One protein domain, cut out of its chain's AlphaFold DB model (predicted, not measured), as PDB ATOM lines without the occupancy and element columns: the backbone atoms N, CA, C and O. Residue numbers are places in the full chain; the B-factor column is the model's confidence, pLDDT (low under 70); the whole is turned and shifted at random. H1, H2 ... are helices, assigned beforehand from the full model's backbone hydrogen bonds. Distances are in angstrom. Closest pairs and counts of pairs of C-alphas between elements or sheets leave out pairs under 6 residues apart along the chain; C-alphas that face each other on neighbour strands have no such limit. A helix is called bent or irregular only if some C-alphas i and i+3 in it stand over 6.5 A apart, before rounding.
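What this domain is: This is residues 127 to 190 of the 194 residues of the protein "Dimerisation2 domain-containing protein" of Chloroflexi bacterium (UniProt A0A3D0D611). What shape do these coordinates draw? A long bent helix, H3, makes a corner with the beginning of H1 near its own bend; H1, H2, a long link and the arm H3a go round in a loose loop, from which residues 178 to 190 stick out as an arm. What is it made of? The printed part has 64 residues with three named helices, in the order H1, H2, H3, and no named strand; its class is all helix. How large is it? It is loose and elongated, with a radius of gyration of the C-alphas of 15.4 A and spans of 45 by 28 by 22 A.

Where its parts are: Where is the longest helix? By its hydrogen bonds H3 was assigned as one helix, residues 164 to 186, but it is bent: C-alphas 173 and 176 are 7.2 A apart. Its arm H3a, residues 164 to 173, measures 14.2 A from C-alpha 164 at (10.559, -32.215, -40.064); its arm H3b, residues 176 to 186, measures 15.2 A and ends with C-alpha 186 at (22.377, -28.520, -12.359). Where are the other helices? H1, residues 127 to 140, measures 21.4 A from C-alpha 127 at (26.170, -40.558, -33.960); it is irregular, but only just, with C-alphas 134 and 137 6.6 A apart. H2, residues 142 to 148, measures 10.0 A.

How they stand to each other: How do the arms of H3 stand to each other? Their lines stand at a steep tilt of 55 degrees. What touches H3a? H1 touches it with residues 127 to 131 alone, and the closest C-alphas, those of Arg 128 and Gly 173, are 6.1 A apart. They run opposite ways at a steep tilt of 68 degrees, only just short of about perpendicular. Which parts stay clear of each other? H3b is apart from H1 and H2, H2 is apart from H3a, and H1 and H2 meet only through their link. What do the backbones show? Every O i to N i+4 pair is within hydrogen-bond range in H2, H3a and H3b, and 7 of 10 are in H1.

The domain as a whole: How far does it reach? The two C-alphas farthest apart, those of Met 148 and Ser 189, are 44.9 A apart. How is it linked, and what stands free? The printed part has no cut; the link from H1 to H2 is tight, and that from H2 to H3 is long, residues 149 to 163. Residues 160 to 166, of which 164 to 166 belong to H3, stand free, as do residues 178 to 190, of which 178 to 186 belong to H3. Where is confidence low? The mean pLDDT of the printed part is 79.3, and residues 154 to 157, 177, 189 and 190 are under 70.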
ATOM      1  N   LYS A 127      27.280 -41.348 -33.386       78.50
ATOM      2  CA  LYS A 127      26.170 -40.558 -33.960       78.50
ATOM      3  C   LYS A 127      26.488 -39.062 -34.085       78.50
ATOM      4  O   LYS A 127      25.965 -38.409 -34.984       78.50
ATOM      5  N   ARG A 128      27.352 -38.508 -33.227       76.06
ATOM      6  CA  ARG A 128      27.762 -37.093 -33.290       76.06
ATOM      7  C   ARG A 128      28.622 -36.799 -34.514       76.06
ATOM      8  O   ARG A 128      28.511 -35.713 -35.075       76.06
ATOM      9  N   LEU A 129      29.424 -37.766 -34.965       77.62
ATOM     10  CA  LEU A 129      30.221 -37.620 -36.185       77.62
ATOM     11  C   LEU A 129      29.328 -37.474 -37.417       77.62
ATOM     12  O   LEU A 129      29.648 -36.679 -38.291       77.62
ATOM     13  N   ASN A 130      28.164 -38.129 -37.451       73.38
ATOM     14  CA  ASN A 130      27.201 -37.956 -38.544       73.38
ATOM     15  C   ASN A 130      26.640 -36.527 -38.610       73.38
ATOM     16  O   ASN A 130      26.358 -36.027 -39.695       73.38
ATOM     17  N   ILE A 131      26.487 -35.853 -37.466       74.75
ATOM     18  CA  ILE A 131      26.077 -34.442 -37.425       74.75
ATOM     19  C   ILE A 131      27.221 -33.550 -37.903       74.75
ATOM     20  O   ILE A 131      27.012 -32.678 -38.743       74.75
ATOM     21  N   ALA A 132      28.438 -33.789 -37.404       77.94
ATOM     22  CA  ALA A 132      29.623 -33.047 -37.825       77.94
ATOM     23  C   ALA A 132      29.858 -33.172 -39.340       77.94
ATOM     24  O   ALA A 132      30.126 -32.173 -40.000       77.94
ATOM     25  N   ALA A 133      29.647 -34.365 -39.903       77.69
ATOM     26  CA  ALA A 133      29.737 -34.637 -41.333       77.69
ATOM     27  C   ALA A 133      28.773 -33.781 -42.165       77.69
ATOM     28  O   ALA A 133      29.145 -33.322 -43.240       77.69
ATOM     29  N   LYS A 134      27.556 -33.529 -41.664       75.56
ATOM     30  CA  LYS A 134      26.595 -32.619 -42.308       75.56
ATOM     31  C   LYS A 134      27.032 -31.154 -42.212       75.56
ATOM     32  O   LYS A 134      26.714 -30.367 -43.090       75.56
ATOM     33  N   ALA A 135      27.766 -30.784 -41.164       79.56
ATOM     34  CA  ALA A 135      28.242 -29.418 -40.958       79.56
ATOM     35  C   ALA A 135      29.555 -29.099 -41.695       79.56
ATOM     36  O   ALA A 135      29.795 -27.945 -42.037       79.56
ATOM     37  N   TRP A 136      30.425 -30.076 -41.957       86.06
ATOM     38  CA  TRP A 136      31.716 -29.818 -42.610       86.06
ATOM     39  C   TRP A 136      31.612 -29.179 -44.004       86.06
ATOM     40  O   TRP A 136      32.353 -28.221 -44.239       86.06
ATOM     41  N   PRO A 137      30.702 -29.596 -44.910       86.75
ATOM     42  CA  PRO A 137      30.506 -28.914 -46.190       86.75
ATOM     43  C   PRO A 137      30.183 -27.426 -46.025       86.75
ATOM     44  O   PRO A 137      30.727 -26.594 -46.749       86.75
ATOM     45  N   ALA A 138      29.380 -27.072 -45.018       85.88
ATOM     46  CA  ALA A 138      29.087 -25.684 -44.688       85.88
ATOM     47  C   ALA A 138      30.340 -24.908 -44.258       85.88
ATOM     48  O   ALA A 138      30.547 -23.779 -44.704       85.88
ATOM     49  N   MET A 139      31.217 -25.518 -43.453       87.75
ATOM     50  CA  MET A 139      32.478 -24.891 -43.035       87.75
ATOM     51  C   MET A 139      33.405 -24.609 -44.226       87.75
ATOM     52  O   MET A 139      34.109 -23.597 -44.230       87.75
ATOM     53  N   LEU A 140      33.373 -25.437 -45.277       91.31
ATOM     54  CA  LEU A 140      34.160 -25.200 -46.494       91.31
ATOM     55  C   LEU A 140      33.702 -23.948 -47.262       91.31
ATOM     56  O   LEU A 140      34.496 -23.356 -47.993       91.31
ATOM     57  N   LYS A 141      32.468 -23.478 -47.037       91.50
ATOM     58  CA  LYS A 141      31.919 -22.249 -47.634       91.50
ATOM     59  C   LYS A 141      32.244 -20.974 -46.837       91.50
ATOM     60  O   LYS A 141      31.717 -19.904 -47.149       91.50
ATOM     61  N   THR A 142      33.109 -21.033 -45.818       92.25
ATOM     62  CA  THR A 142      33.427 -19.872 -44.953       92.25
ATOM     63  C   THR A 142      33.975 -18.679 -45.741       92.25
ATOM     64  O   THR A 142      33.489 -17.560 -45.588       92.25
ATOM     65  N   ALA A 143      34.952 -18.901 -46.626       94.19
ATOM     66  CA  ALA A 143      35.559 -17.813 -47.399       94.19
ATOM     67  C   ALA A 143      34.554 -17.149 -48.357       94.19
ATOM     68  O   ALA A 143      34.549 -15.930 -48.509       94.19
ATOM     69  N   GLU A 144      33.687 -17.946 -48.981       94.00
ATOM     70  CA  GLU A 144      32.618 -17.461 -49.857       94.00
ATOM     71  C   GLU A 144      31.571 -16.664 -49.072       94.00
ATOM     72  O   GLU A 144      31.184 -15.574 -49.481       94.00
ATOM     73  N   SER A 145      31.196 -17.153 -47.888       94.19
ATOM     74  CA  SER A 145      30.270 -16.468 -46.980       94.19
ATOM     75  C   SER A 145      30.772 -15.088 -46.572       94.19
ATOM     76  O   SER A 145      30.002 -14.132 -46.564       94.19
ATOM     77  N   ILE A 146      32.073 -14.963 -46.295       95.69
ATOM     78  CA  ILE A 146      32.694 -13.673 -45.977       95.69
ATOM     79  C   ILE A 146      32.680 -12.750 -47.198       95.69
ATOM     80  O   ILE A 146      32.313 -11.586 -47.072       95.69
ATOM     81  N   ARG A 147      33.046 -13.255 -48.385       96.12
ATOM     82  CA  ARG A 147      33.060 -12.450 -49.621       96.12
ATOM     83  C   ARG A 147      31.684 -11.892 -49.970       96.12
ATOM     84  O   ARG A 147      31.593 -10.761 -50.430       96.12
ATOM     85  N   MET A 148      30.638 -12.685 -49.759       93.88
ATOM     86  CA  MET A 148      29.267 -12.338 -50.134       93.88
ATOM     87  C   MET A 148      28.501 -11.613 -49.017       93.88
ATOM     88  O   MET A 148      27.390 -11.149 -49.250       93.88
ATOM     89  N   GLY A 149      29.051 -11.542 -47.800       92.69
ATOM     90  CA  GLY A 149      28.385 -10.935 -46.641       92.69
ATOM     91  C   GLY A 149      27.153 -11.699 -46.134       92.69
ATOM     92  O   GLY A 149      26.414 -11.183 -45.301       92.69
ATOM     93  N   VAL A 150      26.920 -12.922 -46.618       88.06
ATOM     94  CA  VAL A 150      25.789 -13.782 -46.240       88.06
ATOM     95  C   VAL A 150      26.232 -15.244 -46.223       88.06
ATOM     96  O   VAL A 150      27.001 -15.678 -47.084       88.06
ATOM     97  N   GLY A 151      25.762 -16.011 -45.233       86.50
ATOM     98  CA  GLY A 151      26.149 -17.412 -45.041       86.50
ATOM     99  C   GLY A 151      25.773 -18.285 -46.236       86.50
ATOM    100  O   GLY A 151      24.600 -18.545 -46.461       86.50
ATOM    101  N   GLN A 152      26.748 -18.795 -46.990       86.31
ATOM    102  CA  GLN A 152      26.504 -19.595 -48.206       86.31
ATOM    103  C   GLN A 152      26.058 -21.035 -47.921       86.31
ATOM    104  O   GLN A 152      25.629 -21.760 -48.815       86.31
ATOM    105  N   ALA A 153      26.113 -21.461 -46.661       81.38
ATOM    106  CA  ALA A 153      25.534 -22.720 -46.209       81.38
ATOM    107  C   ALA A 153      24.044 -22.619 -45.828       81.38
ATOM    108  O   ALA A 153      23.479 -23.597 -45.349       81.38
ATOM    109  N   HIS A 154      23.414 -21.451 -46.018       67.31
ATOM    110  CA  HIS A 154      22.051 -21.171 -45.558       67.31
ATOM    111  C   HIS A 154      21.022 -22.212 -46.013       67.31
ATOM    112  O   HIS A 154      20.197 -22.604 -45.205       67.31
ATOM    113  N   GLN A 155      21.100 -22.724 -47.244       65.06
ATOM    114  CA  GLN A 155      20.127 -23.704 -47.752       65.06
ATOM    115  C   GLN A 155      20.152 -25.045 -46.999       65.06
ATOM    116  O   GLN A 155      19.126 -25.705 -46.883       65.06
ATOM    117  N   GLU A 156      21.311 -25.451 -46.476       64.75
ATOM    118  CA  GLU A 156      21.479 -26.726 -45.764       64.75
ATOM    119  C   GLU A 156      21.065 -26.627 -44.283       64.75
ATOM    120  O   GLU A 156      20.781 -27.643 -43.649       64.75
ATOM    121  N   PHE A 157      21.007 -25.408 -43.735       68.62
ATOM    122  CA  PHE A 157      20.706 -25.122 -42.326       68.62
ATOM    123  C   PHE A 157      19.541 -24.139 -42.142       68.62
ATOM    124  O   PHE A 157      19.384 -23.551 -41.071       68.62
ATOM    125  N   ASP A 158      18.700 -23.971 -43.161       75.44
ATOM    126  CA  ASP A 158      17.454 -23.228 -43.037       75.44
ATOM    127  C   ASP A 158      16.423 -24.103 -42.320       75.44
ATOM    128  O   ASP A 158      15.697 -24.890 -42.925       75.44
ATOM    129  N   PHE A 159      16.378 -23.978 -40.995       73.56
ATOM    130  CA  PHE A 159      15.445 -24.712 -40.144       73.56
ATOM    131  C   PHE A 159      13.975 -24.466 -40.485       73.56
ATOM    132  O   PHE A 159      13.151 -25.329 -40.193       73.56
ATOM    133  N   ALA A 160      13.638 -23.322 -41.090       75.81
ATOM    134  CA  ALA A 160      12.269 -23.025 -41.496       75.81
ATOM    135  C   ALA A 160      11.866 -23.808 -42.755       75.81
ATOM    136  O   ALA A 160      10.696 -24.145 -42.916       75.81
ATOM    137  N   MET A 161      12.835 -24.119 -43.620       75.31
ATOM    138  CA  MET A 161      12.626 -24.844 -44.879       75.31
ATOM    139  C   MET A 161      13.044 -26.322 -44.807       75.31
ATOM    140  O   MET A 161      12.850 -27.076 -45.761       75.31
ATOM    141  N   MET A 162      13.616 -26.760 -43.683       78.00
ATOM    142  CA  MET A 162      14.075 -28.131 -43.476       78.00
ATOM    143  C   MET A 162      12.892 -29.090 -43.230       78.00
ATOM    144  O   MET A 162      12.039 -28.801 -42.389       78.00
ATOM    145  N   PRO A 163      12.847 -30.272 -43.882       80.38
ATOM    146  CA  PRO A 163      11.848 -31.296 -43.579       80.38
ATOM    147  C   PRO A 163      11.867 -31.693 -42.096       80.38
ATOM    148  O   PRO A 163      12.942 -31.850 -41.509       80.38
ATOM    149  N   ALA A 164      10.692 -31.918 -41.496       80.56
ATOM    150  CA  ALA A 164      10.559 -32.215 -40.064       80.56
ATOM    151  C   ALA A 164      11.402 -33.426 -39.612       80.56
ATOM    152  O   ALA A 164      12.010 -33.396 -38.545       80.56
ATOM    153  N   GLU A 165      11.514 -34.453 -40.459       75.12
ATOM    154  CA  GLU A 165      12.363 -35.631 -40.233       75.12
ATOM    155  C   GLU A 165      13.857 -35.285 -40.079       75.12
ATOM    156  O   GLU A 165      14.562 -35.869 -39.252       75.12
ATOM    157  N   ASN A 166      14.344 -34.291 -40.825       73.38
ATOM    158  CA  ASN A 166      15.738 -33.854 -40.784       73.38
ATOM    159  C   ASN A 166      16.015 -32.988 -39.552       73.38
ATOM    160  O   ASN A 166      17.074 -33.137 -38.934       73.38
ATOM    161  N   VAL A 167      15.049 -32.152 -39.154       77.25
ATOM    162  CA  VAL A 167      15.098 -31.399 -37.892       77.25
ATOM    163  C   VAL A 167      15.122 -32.365 -36.710       77.25
ATOM    164  O   VAL A 167      15.972 -32.248 -35.829       77.25
ATOM    165  N   GLU A 168      14.248 -33.372 -36.708       77.12
ATOM    166  CA  GLU A 168      14.200 -34.377 -35.649       77.12
ATOM    167  C   GLU A 168      15.509 -35.170 -35.557       77.12
ATOM    168  O   GLU A 168      16.064 -35.330 -34.467       77.12
ATOM    169  N   ALA A 169      16.047 -35.635 -36.689       72.81
ATOM    170  CA  ALA A 169      17.321 -36.346 -36.723       72.81
ATOM    171  C   ALA A 169      18.473 -35.496 -36.159       72.81
ATOM    172  O   ALA A 169      19.322 -36.012 -35.424       72.81
ATOM    173  N   LEU A 170      18.490 -34.194 -36.465       75.25
ATOM    174  CA  LEU A 170      19.467 -33.260 -35.916       75.25
ATOM    175  C   LEU A 170      19.306 -33.103 -34.395       75.25
ATOM    176  O   LEU A 170      20.277 -33.269 -33.655       75.25
ATOM    177  N   LEU A 171      18.086 -32.840 -33.916       77.69
ATOM    178  CA  LEU A 171      17.791 -32.651 -32.491       77.69
ATOM    179  C   LEU A 171      18.097 -33.906 -31.664       77.69
ATOM    180  O   LEU A 171      18.719 -33.812 -30.604       77.69
ATOM    181  N   ARG A 172      17.744 -35.096 -32.169       75.44
ATOM    182  CA  ARG A 172      18.100 -36.382 -31.542       75.44
ATOM    183  C   ARG A 172      19.612 -36.535 -31.390       75.44
ATOM    184  O   ARG A 172      20.081 -37.064 -30.385       75.44
ATOM    185  N   GLY A 173      20.374 -36.047 -32.363       70.75
ATOM    186  CA  GLY A 173      21.827 -36.052 -32.316       70.75
ATOM    187  C   GLY A 173      22.433 -35.126 -31.246       70.75
ATOM    188  O   GLY A 173      23.482 -35.445 -30.685       70.75
ATOM    189  N   PHE A 174      21.755 -34.024 -30.908       72.88
ATOM    190  CA  PHE A 174      22.166 -33.099 -29.843       72.88
ATOM    191  C   PHE A 174      21.616 -33.450 -28.454       72.88
ATOM    192  O   PHE A 174      22.118 -32.928 -27.458       72.88
ATOM    193  N   HIS A 175      20.638 -34.354 -28.359       75.00
ATOM    194  CA  HIS A 175      19.939 -34.661 -27.110       75.00
ATOM    195  C   HIS A 175      20.865 -35.151 -25.984       75.00
ATOM    196  O   HIS A 175      20.848 -34.599 -24.885       75.00
ATOM    197  N   ALA A 176      21.712 -36.152 -26.245       70.62
ATOM    198  CA  ALA A 176      22.612 -36.692 -25.223       70.62
ATOM    199  C   ALA A 176      23.656 -35.659 -24.730       70.62
ATOM    200  O   ALA A 176      23.787 -35.497 -23.513       70.62
ATOM    201  N   PRO A 177      24.343 -34.895 -25.609       68.75
ATOM    202  CA  PRO A 177      25.189 -33.775 -25.188       68.75
ATOM    203  C   PRO A 177      24.447 -32.693 -24.390       68.75
ATOM    204  O   PRO A 177      24.970 -32.209 -23.384       68.75
ATOM    205  N   ALA A 178      23.231 -32.327 -24.809       79.75
ATOM    206  CA  ALA A 178      22.421 -31.327 -24.117       79.75
ATOM    207  C   ALA A 178      22.049 -31.792 -22.702       79.75
ATOM    208  O   ALA A 178      22.209 -31.031 -21.751       79.75
ATOM    209  N   LEU A 179      21.647 -33.057 -22.535       80.56
ATOM    210  CA  LEU A 179      21.373 -33.646 -21.223       80.56
ATOM    211  C   LEU A 179      22.618 -33.724 -20.336       80.56
ATOM    212  O   LEU A 179      22.534 -33.428 -19.145       80.56
ATOM    213  N   ALA A 180      23.767 -34.122 -20.887       74.31
ATOM    214  CA  ALA A 180      25.019 -34.169 -20.133       74.31
ATOM    215  C   ALA A 180      25.399 -32.770 -19.619       74.31
ATOM    216  O   ALA A 180      25.702 -32.601 -18.438       74.31
ATOM    217  N   THR A 181      25.281 -31.760 -20.484       80.38
ATOM    218  CA  THR A 181      25.522 -30.355 -20.136       80.38
ATOM    219  C   THR A 181      24.517 -29.857 -19.096       80.38
ATOM    220  O   THR A 181      24.914 -29.232 -18.119       80.38
ATOM    221  N   ALA A 182      23.230 -30.185 -19.244       81.69
ATOM    222  CA  ALA A 182      22.194 -29.819 -18.278       81.69
ATOM    223  C   ALA A 182      22.468 -30.411 -16.887       81.69
ATOM    224  O   ALA A 182      22.342 -29.706 -15.891       81.69
ATOM    225  N   LYS A 183      22.913 -31.673 -16.802       81.31
ATOM    226  CA  LYS A 183      23.317 -32.304 -15.533       81.31
ATOM    227  C   LYS A 183      24.536 -31.622 -14.911       81.31
ATOM    228  O   LYS A 183      24.558 -31.410 -13.704       81.31
ATOM    229  N   MET A 184      25.534 -31.257 -15.720       81.38
ATOM    230  CA  MET A 184      26.688 -30.491 -15.236       81.38
ATOM    231  C   MET A 184      26.274 -29.121 -14.691       81.38
ATOM    232  O   MET A 184      26.737 -28.726 -13.626       81.38
ATOM    233  N   LEU A 185      25.382 -28.418 -15.394       79.75
ATOM    234  CA  LEU A 185      24.857 -27.124 -14.962       79.75
ATOM    235  C   LEU A 185      24.017 -27.239 -13.685       79.75
ATOM    236  O   LEU A 185      24.180 -26.414 -12.795       79.75
ATOM    237  N   ALA A 186      23.176 -28.270 -13.560       79.94
ATOM    238  CA  ALA A 186      22.377 -28.520 -12.359       79.94
ATOM    239  C   ALA A 186      23.240 -28.817 -11.119       79.94
ATOM    240  O   ALA A 186      22.862 -28.468 -10.006       79.94
ATOM    241  N   ASN A 187      24.414 -29.424 -11.313       75.94
ATOM    242  CA  ASN A 187      25.373 -29.690 -10.240       75.94
ATOM    243  C   ASN A 187      26.277 -28.486  -9.917       75.94
ATOM    244  O   ASN A 187      27.009 -28.527  -8.928       75.94
ATOM    245  N   ASN A 188      26.230 -27.411 -10.714       74.06
ATOM    246  CA  ASN A 188      26.886 -26.150 -10.386       74.06
ATOM    247  C   ASN A 188      25.997 -25.347  -9.426       74.06
ATOM    248  O   ASN A 188      24.874 -24.963  -9.748       74.06
ATOM    249  N   SER A 189      26.535 -25.063  -8.239       58.69
ATOM    250  CA  SER A 189      25.833 -24.502  -7.074       58.69
ATOM    251  C   SER A 189      25.206 -23.116  -7.290       58.69
ATOM    252  O   SER A 189      24.470 -22.640  -6.433       58.69
ATOM    253  N   THR A 190      25.466 -22.463  -8.423       62.56
ATOM    254  CA  THR A 190      24.934 -21.138  -8.768       62.56
ATOM    255  C   THR A 190      23.421 -21.143  -9.025       62.56
ATOM    256  O   THR A 190      22.788 -20.105  -8.884       62.56
TER     257      THR A 190